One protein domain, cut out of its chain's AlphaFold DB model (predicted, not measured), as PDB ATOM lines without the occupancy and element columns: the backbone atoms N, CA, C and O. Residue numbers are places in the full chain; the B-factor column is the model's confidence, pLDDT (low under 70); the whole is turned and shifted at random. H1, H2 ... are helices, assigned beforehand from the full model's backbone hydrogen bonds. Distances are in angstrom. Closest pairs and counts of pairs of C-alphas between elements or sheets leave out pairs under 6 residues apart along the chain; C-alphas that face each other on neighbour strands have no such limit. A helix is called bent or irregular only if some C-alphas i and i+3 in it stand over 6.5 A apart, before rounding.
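Overview. This is residues 2 to 115 of the 233 residues of an uncharacterized protein of Chromatiaceae bacterium (UniProt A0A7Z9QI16). One long helix, H2, runs along one side of the domain with short H1 folded back along part of it; H5 packs on H2 in the middle, and H4 packs on H5. H3, kinked, and H4 meet near their ends in a corner, and H6 packs on H3. The printed part has 114 residues with six named helices, H1 to H6 in chain order, and no named strand: all helix. It is compact, with a radius of gyration of the C-alphas of 15.4 A and spans of 43 by 31 by 19 A.

Arrangement. H1, residues 2 to 9, and H2, residues 15 to 38, form a helical hairpin at a shallow tilt of 18 degrees; they touch through residues 18 to 25 of H2 alone, the closest C-alphas being Arg 5 and Ile 22, 6.1 A. H3, residues 46 to 67, is apart from H2. H4, residues 70 to 85, and H5, residues 90 to 101, touch as a helical hairpin at a steep tilt of 42 degrees, closest at the C-alphas of Val 80 and Ser 93, 5.1 A. H5 touches H2 at a steep tilt of 39 degrees, the same way, closest at the C-alphas of Leu 28 and Leu 99, 6.4 A. H6, residues 105 to 114, touches H3 about perpendicular at 74 degrees, closest at the C-alphas of Gly 56 and Ile 109, 5.8 A. Every O i to N i+4 pair is within hydrogen-bond range in H1, H2 and H4; H3 has 14 of 18, H5 6 of 8 and H6 5 of 6.

Along the chain. H1 begins at C-alpha 2 (7.382, -31.759, 17.806). H2 is 34.3 A long, H3 28.9 A and H4 22.1 A. H3 has a kink of 42 degrees near residue 61 and is irregular, C-alphas 62 and 65 being 7.7 A apart. H6 ends at C-alpha 114 (8.091, -62.669, 17.327).

Size, cuts and confidence. The C-alphas of Asp 12 and Ser 115, the two farthest apart, are 45.1 A apart. The printed part has no cut and no long link. Residue 2 and residues 40 to 42 have pLDDT under 70.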
ATOM      1  N   ALA A   2       7.115 -33.200  17.967       68.56
ATOM      2  CA  ALA A   2       7.382 -31.759  17.806       68.56
ATOM      3  C   ALA A   2       6.616 -31.128  16.623       68.56
ATOM      4  O   ALA A   2       5.958 -30.111  16.795       68.56
ATOM      5  N   ALA A   3       6.603 -31.788  15.458       73.56
ATOM      6  CA  ALA A   3       5.852 -31.325  14.285       73.56
ATOM      7  C   ALA A   3       4.326 -31.269  14.505       73.56
ATOM      8  O   ALA A   3       3.671 -30.337  14.045       73.56
ATOM      9  N   LEU A   4       3.762 -32.233  15.247       78.25
ATOM     10  CA  LEU A   4       2.339 -32.240  15.603       78.25
ATOM     11  C   LEU A   4       2.010 -31.047  16.507       78.25
ATOM     12  O   LEU A   4       1.049 -30.336  16.253       78.25
ATOM     13  N   ARG A   5       2.837 -30.802  17.528       79.75
ATOM     14  CA  ARG A   5       2.657 -29.678  18.447       79.75
ATOM     15  C   ARG A   5       2.679 -28.334  17.717       79.75
ATOM     16  O   ARG A   5       1.759 -27.554  17.905       79.75
ATOM     17  N   VAL A   6       3.663 -28.112  16.843       80.44
ATOM     18  CA  VAL A   6       3.743 -26.892  16.018       80.44
ATOM     19  C   VAL A   6       2.505 -26.739  15.132       80.44
ATOM     20  O   VAL A   6       1.972 -25.643  15.009       80.44
ATOM     21  N   SER A   7       2.015 -27.839  14.553       81.06
ATOM     22  CA  SER A   7       0.808 -27.817  13.717       81.06
ATOM     23  C   SER A   7      -0.447 -27.450  14.514       81.06
ATOM     24  O   SER A   7      -1.312 -26.776  13.977       81.06
ATOM     25  N   VAL A   8      -0.543 -27.873  15.781       82.44
ATOM     26  CA  VAL A   8      -1.656 -27.526  16.683       82.44
ATOM     27  C   VAL A   8      -1.566 -26.076  17.158       82.44
ATOM     28  O   VAL A   8      -2.572 -25.379  17.142       82.44
ATOM     29  N   GLU A   9      -0.376 -25.615  17.553       84.31
ATOM     30  CA  GLU A   9      -0.139 -24.240  18.028       84.31
ATOM     31  C   GLU A   9      -0.372 -23.187  16.929       84.31
ATOM     32  O   GLU A   9      -0.646 -22.032  17.236       84.31
ATOM     33  N   ALA A  10      -0.279 -23.576  15.654       86.38
ATOM     34  CA  ALA A  10      -0.536 -22.702  14.511       86.38
ATOM     35  C   ALA A  10      -2.026 -22.568  14.137       86.38
ATOM     36  O   ALA A  10      -2.353 -21.765  13.263       86.38
ATOM     37  N   LEU A  11      -2.920 -23.364  14.735       86.31
ATOM     38  CA  LEU A  11      -4.357 -23.262  14.471       86.31
ATOM     39  C   LEU A  11      -4.954 -22.050  15.186       86.31
ATOM     40  O   LEU A  11      -4.515 -21.693  16.269       86.31
ATOM     41  N   ASP A  12      -6.003 -21.465  14.618       86.75
ATOM     42  CA  ASP A  12      -6.827 -20.458  15.293       86.75
ATOM     43  C   ASP A  12      -8.161 -21.107  15.685       86.75
ATOM     44  O   ASP A  12      -9.151 -21.040  14.959       86.75
ATOM     45  N   ILE A  13      -8.135 -21.872  16.777       90.75
ATOM     46  CA  ILE A  13      -9.275 -22.637  17.307       90.75
ATOM     47  C   ILE A  13      -9.395 -22.394  18.813       90.75
ATOM     48  O   ILE A  13      -8.512 -21.802  19.435       90.75
ATOM     49  N   ASP A  14     -10.473 -22.903  19.406       91.75
ATOM     50  CA  ASP A  14     -10.688 -22.844  20.849       91.75
ATOM     51  C   ASP A  14      -9.459 -23.330  21.650       91.75
ATOM     52  O   ASP A  14      -8.847 -24.363  21.349       91.75
ATOM     53  N   SER A  15      -9.080 -22.561  22.675       89.62
ATOM     54  CA  SER A  15      -7.859 -22.816  23.448       89.62
ATOM     55  C   SER A  15      -7.923 -24.121  24.242       89.62
ATOM     56  O   SER A  15      -6.898 -24.801  24.368       89.62
ATOM     57  N   ASP A  16      -9.103 -24.519  24.730       88.62
ATOM     58  CA  ASP A  16      -9.265 -25.797  25.427       88.62
ATOM     59  C   ASP A  16      -9.073 -26.962  24.448       88.62
ATOM     60  O   ASP A  16      -8.470 -27.984  24.796       88.62
ATOM     61  N   LEU A  17      -9.503 -26.788  23.194       88.81
ATOM     62  CA  LEU A  17      -9.298 -27.771  22.133       88.81
ATOM     63  C   LEU A  17      -7.818 -27.925  21.753       88.81
ATOM     64  O   LEU A  17      -7.324 -29.055  21.673       88.81
ATOM     65  N   GLN A  18      -7.082 -26.820  21.590       88.19
ATOM     66  CA  GLN A  18      -5.629 -26.872  21.377       88.19
ATOM     67  C   GLN A  18      -4.916 -27.563  22.538       88.19
ATOM     68  O   GLN A  18      -4.084 -28.454  22.330       88.19
ATOM     69  N   PHE A  19      -5.260 -27.178  23.770       88.38
ATOM     70  CA  PHE A  19      -4.667 -27.753  24.970       88.38
ATOM     71  C   PHE A  19      -4.922 -29.261  25.051       88.38
ATOM     72  O   PHE A  19      -3.997 -30.027  25.332       88.38
ATOM     73  N   LEU A  20      -6.138 -29.710  24.728       86.44
ATOM     74  CA  LEU A  20      -6.489 -31.127  24.669       86.44
ATOM     75  C   LEU A  20      -5.609 -31.891  23.670       86.44
ATOM     76  O   LEU A  20      -5.082 -32.951  24.014       86.44
ATOM     77  N   MET A  21      -5.406 -31.369  22.459       88.38
ATOM     78  CA  MET A  21      -4.575 -32.021  21.434       88.38
ATOM     79  C   MET A  21      -3.105 -32.117  21.865       88.38
ATOM     80  O   MET A  21      -2.477 -33.174  21.728       88.38
ATOM     81  N   ILE A  22      -2.559 -31.041  22.440       88.38
ATOM     82  CA  ILE A  22      -1.198 -31.030  22.991       88.38
ATOM     83  C   ILE A  22      -1.086 -32.052  24.126       88.38
ATOM     84  O   ILE A  22      -0.130 -32.833  24.157       88.38
ATOM     85  N   LEU A  23      -2.072 -32.111  25.021       86.50
ATOM     86  CA  LEU A  23      -2.099 -33.048  26.139       86.50
ATOM     87  C   LEU A  23      -2.147 -34.509  25.671       86.50
ATOM     88  O   LEU A  23      -1.411 -35.336  26.209       86.50
ATOM     89  N   GLU A  24      -2.957 -34.843  24.665       83.75
ATOM     90  CA  GLU A  24      -2.991 -36.193  24.077       83.75
ATOM     91  C   GLU A  24      -1.641 -36.582  23.466       83.75
ATOM     92  O   GLU A  24      -1.158 -37.699  23.673       83.75
ATOM     93  N   SER A  25      -0.969 -35.636  22.806       86.31
ATOM     94  CA  SER A  25       0.385 -35.862  22.302       86.31
ATOM     95  C   SER A  25       1.392 -36.109  23.438       86.31
ATOM     96  O   SER A  25       2.165 -37.068  23.397       86.31
ATOM     97  N   GLY A  26       1.344 -35.311  24.507       87.25
ATOM     98  CA  GLY A  26       2.197 -35.489  25.680       87.25
ATOM     99  C   GLY A  26       1.950 -36.831  26.367       87.25
ATOM    100  O   GLY A  26       2.901 -37.511  26.752       87.25
ATOM    101  N   ARG A  27       0.685 -37.259  26.454       83.88
ATOM    102  CA  ARG A  27       0.289 -38.562  27.001       83.88
ATOM    103  C   ARG A  27       0.884 -39.718  26.205       83.88
ATOM    104  O   ARG A  27       1.398 -40.642  26.831       83.88
ATOM    105  N   LEU A  28       0.836 -39.679  24.872       86.00
ATOM    106  CA  LEU A  28       1.450 -40.725  24.049       86.00
ATOM    107  C   LEU A  28       2.970 -40.754  24.232       86.00
ATOM    108  O   LEU A  28       3.517 -41.825  24.481       86.00
ATOM    109  N   SER A  29       3.639 -39.597  24.184       88.00
ATOM    110  CA  SER A  29       5.088 -39.509  24.420       88.00
ATOM    111  C   SER A  29       5.469 -40.106  25.774       88.00
ATOM    112  O   SER A  29       6.362 -40.941  25.847       88.00
ATOM    113  N   TYR A  30       4.752 -39.734  26.838       87.25
ATOM    114  CA  TYR A  30       5.001 -40.245  28.182       87.25
ATOM    115  C   TYR A  30       4.824 -41.767  28.269       87.25
ATOM    116  O   TYR A  30       5.684 -42.451  28.825       87.25
ATOM    117  N   ARG A  31       3.746 -42.312  27.684       84.88
ATOM    118  CA  ARG A  31       3.504 -43.765  27.641       84.88
ATOM    119  C   ARG A  31       4.584 -44.494  26.847       84.88
ATOM    120  O   ARG A  31       5.141 -45.458  27.355       84.88
ATOM    121  N   ALA A  32       4.934 -44.004  25.659       87.38
ATOM    122  CA  ALA A  32       5.977 -44.598  24.827       87.38
ATOM    123  C   ALA A  32       7.339 -44.593  25.538       87.38
ATOM    124  O   ALA A  32       8.017 -45.614  25.588       87.38
ATOM    125  N   THR A  33       7.728 -43.476  26.166       87.88
ATOM    126  CA  THR A  33       8.968 -43.406  26.951       87.88
ATOM    127  C   THR A  33       8.967 -44.414  28.096       87.88
ATOM    128  O   THR A  33       9.957 -45.120  28.277       87.88
ATOM    129  N   ARG A  34       7.872 -44.523  28.859       86.56
ATOM    130  CA  ARG A  34       7.761 -45.529  29.927       86.56
ATOM    131  C   ARG A  34       7.851 -46.948  29.387       86.56
ATOM    132  O   ARG A  34       8.560 -47.759  29.976       86.56
ATOM    133  N   TRP A  35       7.183 -47.223  28.270       88.25
ATOM    134  CA  TRP A  35       7.234 -48.515  27.603       88.25
ATOM    135  C   TRP A  35       8.679 -48.890  27.266       88.25
ATOM    136  O   TRP A  35       9.158 -49.926  27.724       88.25
ATOM    137  N   PHE A  36       9.427 -48.010  26.593       87.69
ATOM    138  CA  PHE A  36      10.837 -48.263  26.274       87.69
ATOM    139  C   PHE A  36      11.710 -48.424  27.524       87.69
ATOM    140  O   PHE A  36      12.578 -49.289  27.559       87.69
ATOM    141  N   LEU A  37      11.476 -47.630  28.574       86.44
ATOM    142  CA  LEU A  37      12.229 -47.743  29.827       86.44
ATOM    143  C   LEU A  37      11.960 -49.062  30.566       86.44
ATOM    144  O   LEU A  37      12.884 -49.612  31.162       86.44
ATOM    145  N   ARG A  38      10.728 -49.585  30.518       84.00
ATOM    146  CA  ARG A  38      10.367 -50.882  31.117       84.00
ATOM    147  C   ARG A  38      10.970 -52.051  30.332       84.00
ATOM    148  O   ARG A  38      11.368 -53.039  30.938       84.00
ATOM    149  N   HIS A  39      11.117 -51.903  29.016       79.31
ATOM    150  CA  HIS A  39      11.689 -52.909  28.110       79.31
ATOM    151  C   HIS A  39      13.169 -52.647  27.771       79.31
ATOM    152  O   HIS A  39      13.722 -53.219  26.835       79.31
ATOM    153  N   ARG A  40      13.847 -51.792  28.554       67.44
ATOM    154  CA  ARG A  40      15.179 -51.227  28.265       67.44
ATOM    155  C   ARG A  40      16.276 -52.255  27.993       67.44
ATOM    156  O   ARG A  40      17.215 -51.945  27.267       67.44
ATOM    157  N   ALA A  41      16.184 -53.455  28.567       64.81
ATOM    158  CA  ALA A  41      17.169 -54.513  28.339       64.81
ATOM    159  C   ALA A  41      17.278 -54.920  26.856       64.81
ATOM    160  O   ALA A  41      18.319 -55.419  26.443       64.81
ATOM    161  N   GLN A  42      16.231 -54.680  26.064       64.31
ATOM    162  CA  GLN A  42      16.167 -55.044  24.650       64.31
ATOM    163  C   GLN A  42      16.662 -53.924  23.713       64.31
ATOM    164  O   GLN A  42      16.983 -54.203  22.563       64.31
ATOM    165  N   TRP A  43      16.768 -52.668  24.180       71.19
ATOM    166  CA  TRP A  43      16.866 -51.495  23.296       71.19
ATOM    167  C   TRP A  43      17.900 -50.471  23.789       71.19
ATOM    168  O   TRP A  43      17.583 -49.539  24.533       71.19
ATOM    169  N   THR A  44      19.162 -50.639  23.389       75.12
ATOM    170  CA  THR A  44      20.268 -49.731  23.760       75.12
ATOM    171  C   THR A  44      20.621 -48.711  22.675       75.12
ATOM    172  O   THR A  44      21.256 -47.703  22.983       75.12
ATOM    173  N   ASP A  45      20.170 -48.930  21.437       86.38
ATOM    174  CA  ASP A  45      20.421 -48.066  20.282       86.38
ATOM    175  C   ASP A  45      19.108 -47.460  19.753       86.38
ATOM    176  O   ASP A  45      18.173 -48.167  19.360       86.38
ATOM    177  N   ILE A  46      19.037 -46.126  19.738       86.50
ATOM    178  CA  ILE A  46      17.868 -45.359  19.283       86.50
ATOM    179  C   ILE A  46      17.613 -45.563  17.786       86.50
ATOM    180  O   ILE A  46      16.456 -45.631  17.364       86.50
ATOM    181  N   GLU A  47      18.662 -45.662  16.970       89.06
ATOM    182  CA  GLU A  47      18.529 -45.854  15.530       89.06
ATOM    183  C   GLU A  47      17.998 -47.255  15.223       89.06
ATOM    184  O   GLU A  47      17.055 -47.400  14.441       89.06
ATOM    185  N   GLN A  48      18.530 -48.277  15.898       87.94
ATOM    186  CA  GLN A  48      18.020 -49.643  15.788       87.94
ATOM    187  C   GLN A  48      16.555 -49.731  16.231       87.94
ATOM    188  O   GLN A  48      15.727 -50.284  15.509       87.94
ATOM    189  N   THR A  49      16.223 -49.120  17.370       88.62
ATOM    190  CA  THR A  49      14.848 -49.060  17.886       88.62
ATOM    191  C   THR A  49      13.921 -48.371  16.881       88.62
ATOM    192  O   THR A  49      12.840 -48.865  16.572       88.62
ATOM    193  N   THR A  50      14.356 -47.257  16.289       89.44
ATOM    194  CA  THR A  50      13.563 -46.543  15.281       89.44
ATOM    195  C   THR A  50      13.322 -47.410  14.047       89.44
ATOM    196  O   THR A  50      12.186 -47.502  13.589       89.44
ATOM    197  N   ARG A  51      14.355 -48.087  13.529       90.62
ATOM    198  CA  ARG A  51      14.221 -49.003  12.381       90.62
ATOM    199  C   ARG A  51      13.311 -50.192  12.685       90.62
ATOM    200  O   ARG A  51      12.618 -50.648  11.783       90.62
ATOM    201  N   HIS A  52      13.302 -50.660  13.931       88.69
ATOM    202  CA  HIS A  52      12.452 -51.757  14.376       88.69
ATOM    203  C   HIS A  52      10.965 -51.361  14.394       88.69
ATOM    204  O   HIS A  52      10.144 -52.024  13.767       88.69
ATOM    205  N   PHE A  53      10.608 -50.250  15.050       90.00
ATOM    206  CA  PHE A  53       9.199 -49.876  15.237       90.00
ATOM    207  C   PHE A  53       8.596 -49.089  14.069       90.00
ATOM    208  O   PHE A  53       7.391 -49.167  13.835       90.00
ATOM    209  N   GLN A  54       9.388 -48.309  13.324       89.75
ATOM    210  CA  GLN A  54       8.850 -47.393  12.310       89.75
ATOM    211  C   GLN A  54       7.993 -48.082  11.229       89.75
ATOM    212  O   GLN A  54       6.942 -47.521  10.908       89.75
ATOM    213  N   PRO A  55       8.375 -49.243  10.658       91.38
ATOM    214  CA  PRO A  55       7.550 -49.925   9.662       91.38
ATOM    215  C   PRO A  55       6.197 -50.361  10.235       91.38
ATOM    216  O   PRO A  55       5.163 -49.996   9.680       91.38
ATOM    217  N   GLY A  56       6.203 -51.030  11.392       90.62
ATOM    218  CA  GLY A  56       4.979 -51.501  12.046       90.62
ATOM    219  C   GLY A  56       4.064 -50.361  12.494       90.62
ATOM    220  O   GLY A  56       2.849 -50.464  12.371       90.62
ATOM    221  N   VAL A  57       4.617 -49.224  12.934       89.06
ATOM    222  CA  VAL A  57       3.812 -48.029  13.245       89.06
ATOM    223  C   VAL A  57       3.116 -47.492  11.993       89.06
ATOM    224  O   VAL A  57       1.959 -47.088  12.076       89.06
ATOM    225  N   ARG A  58       3.794 -47.468  10.836       86.81
ATOM    226  CA  ARG A  58       3.184 -47.006   9.576       86.81
ATOM    227  C   ARG A  58       2.055 -47.929   9.133       86.81
ATOM    228  O   ARG A  58       0.974 -47.430   8.845       86.81
ATOM    229  N   GLU A  59       2.304 -49.238   9.145       88.69
ATOM    230  CA  GLU A  59       1.295 -50.254   8.833       88.69
ATOM    231  C   GLU A  59       0.089 -50.119   9.773       88.69
ATOM    232  O   GLU A  59      -1.042 -49.972   9.320       88.69
ATOM    233  N   LEU A  60       0.318 -50.032  11.089       87.81
ATOM    234  CA  LEU A  60      -0.772 -49.837  12.041       87.81
ATOM    235  C   LEU A  60      -1.592 -48.596  11.724       87.81
ATOM    236  O   LEU A  60      -2.802 -48.711  11.624       87.81
ATOM    237  N   VAL A  61      -0.969 -47.429  11.547       82.81
ATOM    238  CA  VAL A  61      -1.695 -46.177  11.269       82.81
ATOM    239  C   VAL A  61      -2.572 -46.287  10.017       82.81
ATOM    240  O   VAL A  61      -3.672 -45.734  10.009       82.81
ATOM    241  N   GLU A  62      -2.122 -47.006   8.990       83.12
ATOM    242  CA  GLU A  62      -2.870 -47.216   7.748       83.12
ATOM    243  C   GLU A  62      -4.094 -48.129   7.943       83.12
ATOM    244  O   GLU A  62      -5.191 -47.813   7.473       83.12
ATOM    245  N   HIS A  63      -3.935 -49.230   8.680       84.12
ATOM    246  CA  HIS A  63      -4.974 -50.254   8.838       84.12
ATOM    247  C   HIS A  63      -5.915 -50.016  10.030       84.12
ATOM    248  O   HIS A  63      -7.041 -50.526  10.055       84.12
ATOM    249  N   LEU A  64      -5.501 -49.202  11.003       80.75
ATOM    250  CA  LEU A  64      -6.167 -49.020  12.295       80.75
ATOM    251  C   LEU A  64      -7.680 -48.786  12.222       80.75
ATOM    252  O   LEU A  64      -8.392 -49.451  12.974       80.75
ATOM    253  N   PRO A  65      -8.220 -47.912  11.343       78.00
ATOM    254  CA  PRO A  65      -9.661 -47.673  11.304       78.00
ATOM    255  C   PRO A  65     -10.476 -48.935  11.004       78.00
ATOM    256  O   PRO A  65     -11.599 -49.046  11.476       78.00
ATOM    257  N   ARG A  66      -9.926 -49.897  10.251       82.56
ATOM    258  CA  ARG A  66     -10.624 -51.138   9.871       82.56
ATOM    259  C   ARG A  66     -10.544 -52.219  10.948       82.56
ATOM    260  O   ARG A  66     -11.421 -53.073  11.012       82.56
ATOM    261  N   LEU A  67      -9.514 -52.161  11.789       81.25
ATOM    262  CA  LEU A  67      -9.214 -53.163  12.817       81.25
ATOM    263  C   LEU A  67     -10.019 -52.977  14.108       81.25
ATOM    264  O   LEU A  67     -10.104 -53.877  14.939       81.25
ATOM    265  N   LEU A  68     -10.599 -51.793  14.302       79.50
ATOM    266  CA  LEU A  68     -11.428 -51.497  15.463       79.50
ATOM    267  C   LEU A  68     -12.802 -52.166  15.344       79.50
ATOM    268  O   LEU A  68     -13.365 -52.264  14.259       79.50
ATOM    269  N   ALA A  69     -13.404 -52.540  16.473       76.62
ATOM    270  CA  ALA A  69     -14.811 -52.941  16.501       76.62
ATOM    271  C   ALA A  69     -15.725 -51.791  16.034       76.62
ATOM    272  O   ALA A  69     -15.396 -50.622  16.237       76.62
ATOM    273  N   ALA A  70     -16.907 -52.098  15.485       78.12
ATOM    274  CA  ALA A  70     -17.823 -51.093  14.927       78.12
ATOM    275  C   ALA A  70     -18.153 -49.937  15.898       78.12
ATOM    276  O   ALA A  70     -18.217 -48.776  15.495       78.12
ATOM    277  N   SER A  71     -18.298 -50.224  17.197       74.56
ATOM    278  CA  SER A  71     -18.513 -49.206  18.236       74.56
ATOM    279  C   SER A  71     -17.307 -48.277  18.424       74.56
ATOM    280  O   SER A  71     -17.471 -47.063  18.577       74.56
ATOM    281  N   ALA A  72     -16.092 -48.823  18.371       77.69
ATOM    282  CA  ALA A  72     -14.849 -48.063  18.449       77.69
ATOM    283  C   ALA A  72     -14.595 -47.267  17.158       77.69
ATOM    284  O   ALA A  72     -14.210 -46.104  17.250       77.69
ATOM    285  N   GLN A  73     -14.900 -47.831  15.981       82.94
ATOM    286  CA  GLN A  73     -14.884 -47.105  14.705       82.94
ATOM    287  C   GLN A  73     -15.837 -45.910  14.747       82.94
ATOM    288  O   GLN A  73     -15.414 -44.782  14.522       82.94
ATOM    289  N   SER A  74     -17.097 -46.132  15.139       83.38
ATOM    290  CA  SER A  74     -18.091 -45.063  15.285       83.38
ATOM    291  C   SER A  74     -17.634 -43.988  16.271       83.38
ATOM    292  O   SER A  74     -17.798 -42.801  16.003       83.38
ATOM    293  N   SER A  75     -17.047 -44.374  17.407       81.62
ATOM    294  CA  SER A  75     -16.526 -43.414  18.390       81.62
ATOM    295  C   SER A  75     -15.360 -42.594  17.828       81.62
ATOM    296  O   SER A  75     -15.283 -41.389  18.068       81.62
ATOM    297  N   LEU A  76     -14.474 -43.227  17.052       83.81
ATOM    298  CA  LEU A  76     -13.358 -42.565  16.380       83.81
ATOM    299  C   LEU A  76     -13.866 -41.579  15.322       83.81
ATOM    300  O   LEU A  76     -13.461 -40.420  15.331       83.81
ATOM    301  N   SER A  77     -14.800 -42.007  14.468       86.69
ATOM    302  CA  SER A  77     -15.419 -41.169  13.438       86.69
ATOM    303  C   SER A  77     -16.161 -39.978  14.042       86.69
ATOM    304  O   SER A  77     -15.979 -38.857  13.581       86.69
ATOM    305  N   GLN A  78     -16.929 -40.181  15.119       88.38
ATOM    306  CA  GLN A  78     -17.591 -39.086  15.838       88.38
ATOM    307  C   GLN A  78     -16.586 -38.105  16.446       88.38
ATOM    308  O   GLN A  78     -16.822 -36.899  16.437       88.38
ATOM    309  N   PHE A  79     -15.467 -38.596  16.983       86.94
ATOM    310  CA  PHE A  79     -14.412 -37.728  17.498       86.94
ATOM    311  C   PHE A  79     -13.778 -36.896  16.376       86.94
ATOM    312  O   PHE A  79     -13.675 -35.680  16.516       86.94
ATOM    313  N   VAL A  80     -13.422 -37.520  15.248       89.62
ATOM    314  CA  VAL A  80     -12.875 -36.823  14.070       89.62
ATOM    315  C   VAL A  80     -13.859 -35.780  13.538       89.62
ATOM    316  O   VAL A  80     -13.457 -34.649  13.267       89.62
ATOM    317  N   GLN A  81     -15.146 -36.125  13.448       92.19
ATOM    318  CA  GLN A  81     -16.197 -35.210  13.011       92.19
ATOM    319  C   GLN A  81     -16.292 -33.986  13.930       92.19
ATOM    320  O   GLN A  81     -16.202 -32.865  13.442       92.19
ATOM    321  N   ARG A  82     -16.377 -34.180  15.254       90.38
ATOM    322  CA  ARG A  82     -16.451 -33.068  16.222       90.38
ATOM    323  C   ARG A  82     -15.238 -32.141  16.147       90.38
ATOM    324  O   ARG A  82     -15.389 -30.929  16.240       90.38
ATOM    325  N   MET A  83     -14.040 -32.700  15.979       89.38
ATOM    326  CA  MET A  83     -12.808 -31.914  15.826       89.38
ATOM    327  C   MET A  83     -12.840 -31.081  14.539       89.38
ATOM    328  O   MET A  83     -12.476 -29.908  14.545       89.38
ATOM    329  N   THR A  84     -13.322 -31.682  13.450       93.25
ATOM    330  CA  THR A  84     -13.432 -31.024  12.144       93.25
ATOM    331  C   THR A  84     -14.478 -29.910  12.162       93.25
ATOM    332  O   THR A  84     -14.214 -28.812  11.679       93.25
ATOM    333  N   GLU A  85     -15.630 -30.143  12.798       92.81
ATOM    334  CA  GLU A  85     -16.665 -29.125  13.035       92.81
ATOM    335  C   GLU A  85     -16.156 -27.964  13.905       92.81
ATOM    336  O   GLU A  85     -16.585 -26.827  13.729       92.81
ATOM    337  N   ALA A  86     -15.198 -28.229  14.798       90.31
ATOM    338  CA  ALA A  86     -14.537 -27.224  15.626       90.31
ATOM    339  C   ALA A  86     -13.352 -26.512  14.934       90.31
ATOM    340  O   ALA A  86     -12.616 -25.774  15.587       90.31
ATOM    341  N   GLY A  87     -13.153 -26.719  13.626       90.19
ATOM    342  CA  GLY A  87     -12.149 -26.010  12.824       90.19
ATOM    343  C   GLY A  87     -10.780 -26.691  12.729       90.19
ATOM    344  O   GLY A  87      -9.854 -26.124  12.149       90.19
ATOM    345  N   VAL A  88     -10.624 -27.908  13.260       92.62
ATOM    346  CA  VAL A  88      -9.379 -28.677  13.128       92.62
ATOM    347  C   VAL A  88      -9.329 -29.346  11.748       92.62
ATOM    348  O   VAL A  88     -10.277 -30.040  11.380       92.62
ATOM    349  N   PRO A  89      -8.232 -29.218  10.977       92.31
ATOM    350  CA  PRO A  89      -8.093 -29.911   9.699       92.31
ATOM    351  C   PRO A  89      -8.312 -31.421   9.838       92.31
ATOM    352  O   PRO A  89      -7.748 -32.044  10.736       92.31
ATOM    353  N   GLU A  90      -9.069 -32.029   8.921       87.88
ATOM    354  CA  GLU A  90      -9.431 -33.455   8.974       87.88
ATOM    355  C   GLU A  90      -8.209 -34.373   9.143       87.88
ATOM    356  O   GLU A  90      -8.209 -35.280   9.975       87.88
ATOM    357  N   SER A  91      -7.120 -34.092   8.422       85.75
ATOM    358  CA  SER A  91      -5.869 -34.850   8.527       85.75
ATOM    359  C   SER A  91      -5.285 -34.832   9.944       85.75
ATOM    360  O   SER A  91      -4.797 -35.853  10.429       85.75
ATOM    361  N   LEU A  92      -5.372 -33.696  10.635       86.38
ATOM    362  CA  LEU A  92      -4.908 -33.538  12.007       86.38
ATOM    363  C   LEU A  92      -5.896 -34.145  13.013       86.38
ATOM    364  O   LEU A  92      -5.467 -34.777  13.977       86.38
ATOM    365  N   SER A  93      -7.202 -34.039  12.758       88.06
ATOM    366  CA  SER A  93      -8.250 -34.724  13.524       88.06
ATOM    367  C   SER A  93      -8.028 -36.241  13.526       88.06
ATOM    368  O   SER A  93      -8.006 -36.860  14.591       88.06
ATOM    369  N   CYS A  94      -7.759 -36.830  12.357       84.31
ATOM    370  CA  CYS A  94      -7.408 -38.244  12.204       84.31
ATOM    371  C   CYS A  94      -6.111 -38.605  12.940       84.31
ATOM    372  O   CYS A  94      -6.064 -39.620  13.638       84.31
ATOM    373  N   GLN A  95      -5.072 -37.766  12.849       83.50
ATOM    374  CA  GLN A  95      -3.821 -37.990  13.581       83.50
ATOM    375  C   GLN A  95      -4.048 -38.022  15.095       83.50
ATOM    376  O   GLN A  95      -3.623 -38.973  15.747       83.50
ATOM    377  N   VAL A  96      -4.746 -37.028  15.657       84.81
ATOM    378  CA  VAL A  96      -5.040 -36.962  17.100       84.81
ATOM    379  C   VAL A  96      -5.881 -38.152  17.552       84.81
ATOM    380  O   VAL A  96      -5.610 -38.730  18.605       84.81
ATOM    381  N   ALA A  97      -6.861 -38.556  16.743       82.88
ATOM    382  CA  ALA A  97      -7.671 -39.739  16.999       82.88
ATOM    383  C   ALA A  97      -6.800 -41.013  17.060       82.88
ATOM    384  O   ALA A  97      -6.936 -41.820  17.984       82.88
ATOM    385  N   GLY A  98      -5.835 -41.141  16.144       80.94
ATOM    386  CA  GLY A  98      -4.862 -42.233  16.109       80.94
ATOM    387  C   GLY A  98      -3.932 -42.283  17.326       80.94
ATOM    388  O   GLY A  98      -3.633 -43.373  17.811       80.94
ATOM    389  N   LEU A  99      -3.524 -41.139  17.899       81.62
ATOM    390  CA  LEU A  99      -2.614 -41.106  19.062       81.62
ATOM    391  C   LEU A  99      -3.129 -41.926  20.250       81.62
ATOM    392  O   LEU A  99      -2.342 -42.554  20.960       81.62
ATOM    393  N   ARG A 100      -4.447 -41.926  20.472       73.44
ATOM    394  CA  ARG A 100      -5.081 -42.648  21.587       73.44
ATOM    395  C   ARG A 100      -4.929 -44.155  21.468       73.44
ATOM    396  O   ARG A 100      -4.834 -44.837  22.483       73.44
ATOM    397  N   LEU A 101      -4.915 -44.637  20.236       75.06
ATOM    398  CA  LEU A 101      -4.837 -46.046  19.885       75.06
ATOM    399  C   LEU A 101      -3.382 -46.505  19.742       75.06
ATOM    400  O   LEU A 101      -3.060 -47.649  20.046       75.06
ATOM    401  N   MET A 102      -2.479 -45.591  19.376       80.50
ATOM    402  CA  MET A 102      -1.047 -45.871  19.249       80.50
ATOM    403  C   MET A 102      -0.348 -46.242  20.553       80.50
ATOM    404  O   MET A 102       0.756 -46.775  20.493       80.50
ATOM    405  N   SER A 103      -0.975 -46.062  21.721       75.19
ATOM    406  CA  SER A 103      -0.403 -46.617  22.952       75.19
ATOM    407  C   SER A 103      -0.331 -48.145  22.941       75.19
ATOM    408  O   SER A 103       0.616 -48.676  23.499       75.19
ATOM    409  N   ALA A 104      -1.261 -48.830  22.266       86.00
ATOM    410  CA  ALA A 104      -1.195 -50.283  22.073       86.00
ATOM    411  C   ALA A 104      -0.221 -50.689  20.952       86.00
ATOM    412  O   ALA A 104       0.155 -51.852  20.843       86.00
ATOM    413  N   GLY A 105       0.190 -49.740  20.103       90.56
ATOM    414  CA  GLY A 105       0.962 -50.035  18.900       90.56
ATOM    415  C   GLY A 105       2.325 -50.654  19.194       90.56
ATOM    416  O   GLY A 105       2.731 -51.567  18.488       90.56
ATOM    417  N   LEU A 106       3.004 -50.213  20.257       90.75
ATOM    418  CA  LEU A 106       4.303 -50.778  20.641       90.75
ATOM    419  C   LEU A 106       4.176 -52.243  21.073       90.75
ATOM    420  O   LEU A 106       4.961 -53.074  20.629       90.75
ATOM    421  N   ASP A 107       3.155 -52.572  21.869       92.19
ATOM    422  CA  ASP A 107       2.899 -53.951  22.293       92.19
ATOM    423  C   ASP A 107       2.532 -54.856  21.114       92.19
ATOM    424  O   ASP A 107       3.032 -55.974  21.022       92.19
ATOM    425  N   ILE A 108       1.700 -54.364  20.192       94.31
ATOM    426  CA  ILE A 108       1.305 -55.104  18.988       94.31
ATOM    427  C   ILE A 108       2.516 -55.394  18.095       94.31
ATOM    428  O   ILE A 108       2.678 -56.521  17.638       94.31
ATOM    429  N   ILE A 109       3.368 -54.392  17.851       93.31
ATOM    430  CA  ILE A 109       4.564 -54.551  17.012       93.31
ATOM    431  C   ILE A 109       5.532 -55.554  17.642       93.31
ATOM    432  O   ILE A 109       6.072 -56.397  16.933       93.31
ATOM    433  N   GLU A 110       5.710 -55.504  18.963       91.75
ATOM    434  CA  GLU A 110       6.594 -56.426  19.682       91.75
ATOM    435  C   GLU A 110       6.117 -57.883  19.580       91.75
ATOM    436  O   GLU A 110       6.918 -58.798  19.373       91.75
ATOM    437  N   VAL A 111       4.803 -58.111  19.690       94.06
ATOM    438  CA  VAL A 111       4.220 -59.445  19.494       94.06
ATOM    439  C   VAL A 111       4.385 -59.881  18.042       94.06
ATOM    440  O   VAL A 111       4.913 -60.959  17.793       94.06
ATOM    441  N   ALA A 112       4.027 -59.023  17.082       93.88
ATOM    442  CA  ALA A 112       4.142 -59.326  15.657       93.88
ATOM    443  C   ALA A 112       5.578 -59.649  15.224       93.88
ATOM    444  O   ALA A 112       5.782 -60.523  14.389       93.88
ATOM    445  N   HIS A 113       6.586 -59.005  15.818       91.25
ATOM    446  CA  HIS A 113       7.985 -59.286  15.503       91.25
ATOM    447  C   HIS A 113       8.409 -60.722  15.841       91.25
ATOM    448  O   HIS A 113       9.255 -61.294  15.153       91.25
ATOM    449  N   ASN A 114       7.822 -61.300  16.888       90.00
ATOM    450  CA  ASN A 114       8.091 -62.669  17.327       90.00
ATOM    451  C   ASN A 114       7.040 -63.674  16.815       90.00
ATOM    452  O   ASN A 114       7.131 -64.864  17.116       90.00
ATOM    453  N   SER A 115       6.066 -63.195  16.042       92.00
ATOM    454  CA  SER A 115       4.940 -63.960  15.523       92.00
ATOM    455  C   SER A 115       5.182 -64.433  14.090       92.00
ATOM    456  O   SER A 115       6.058 -63.947  13.375       92.00
TER     457      SER A 115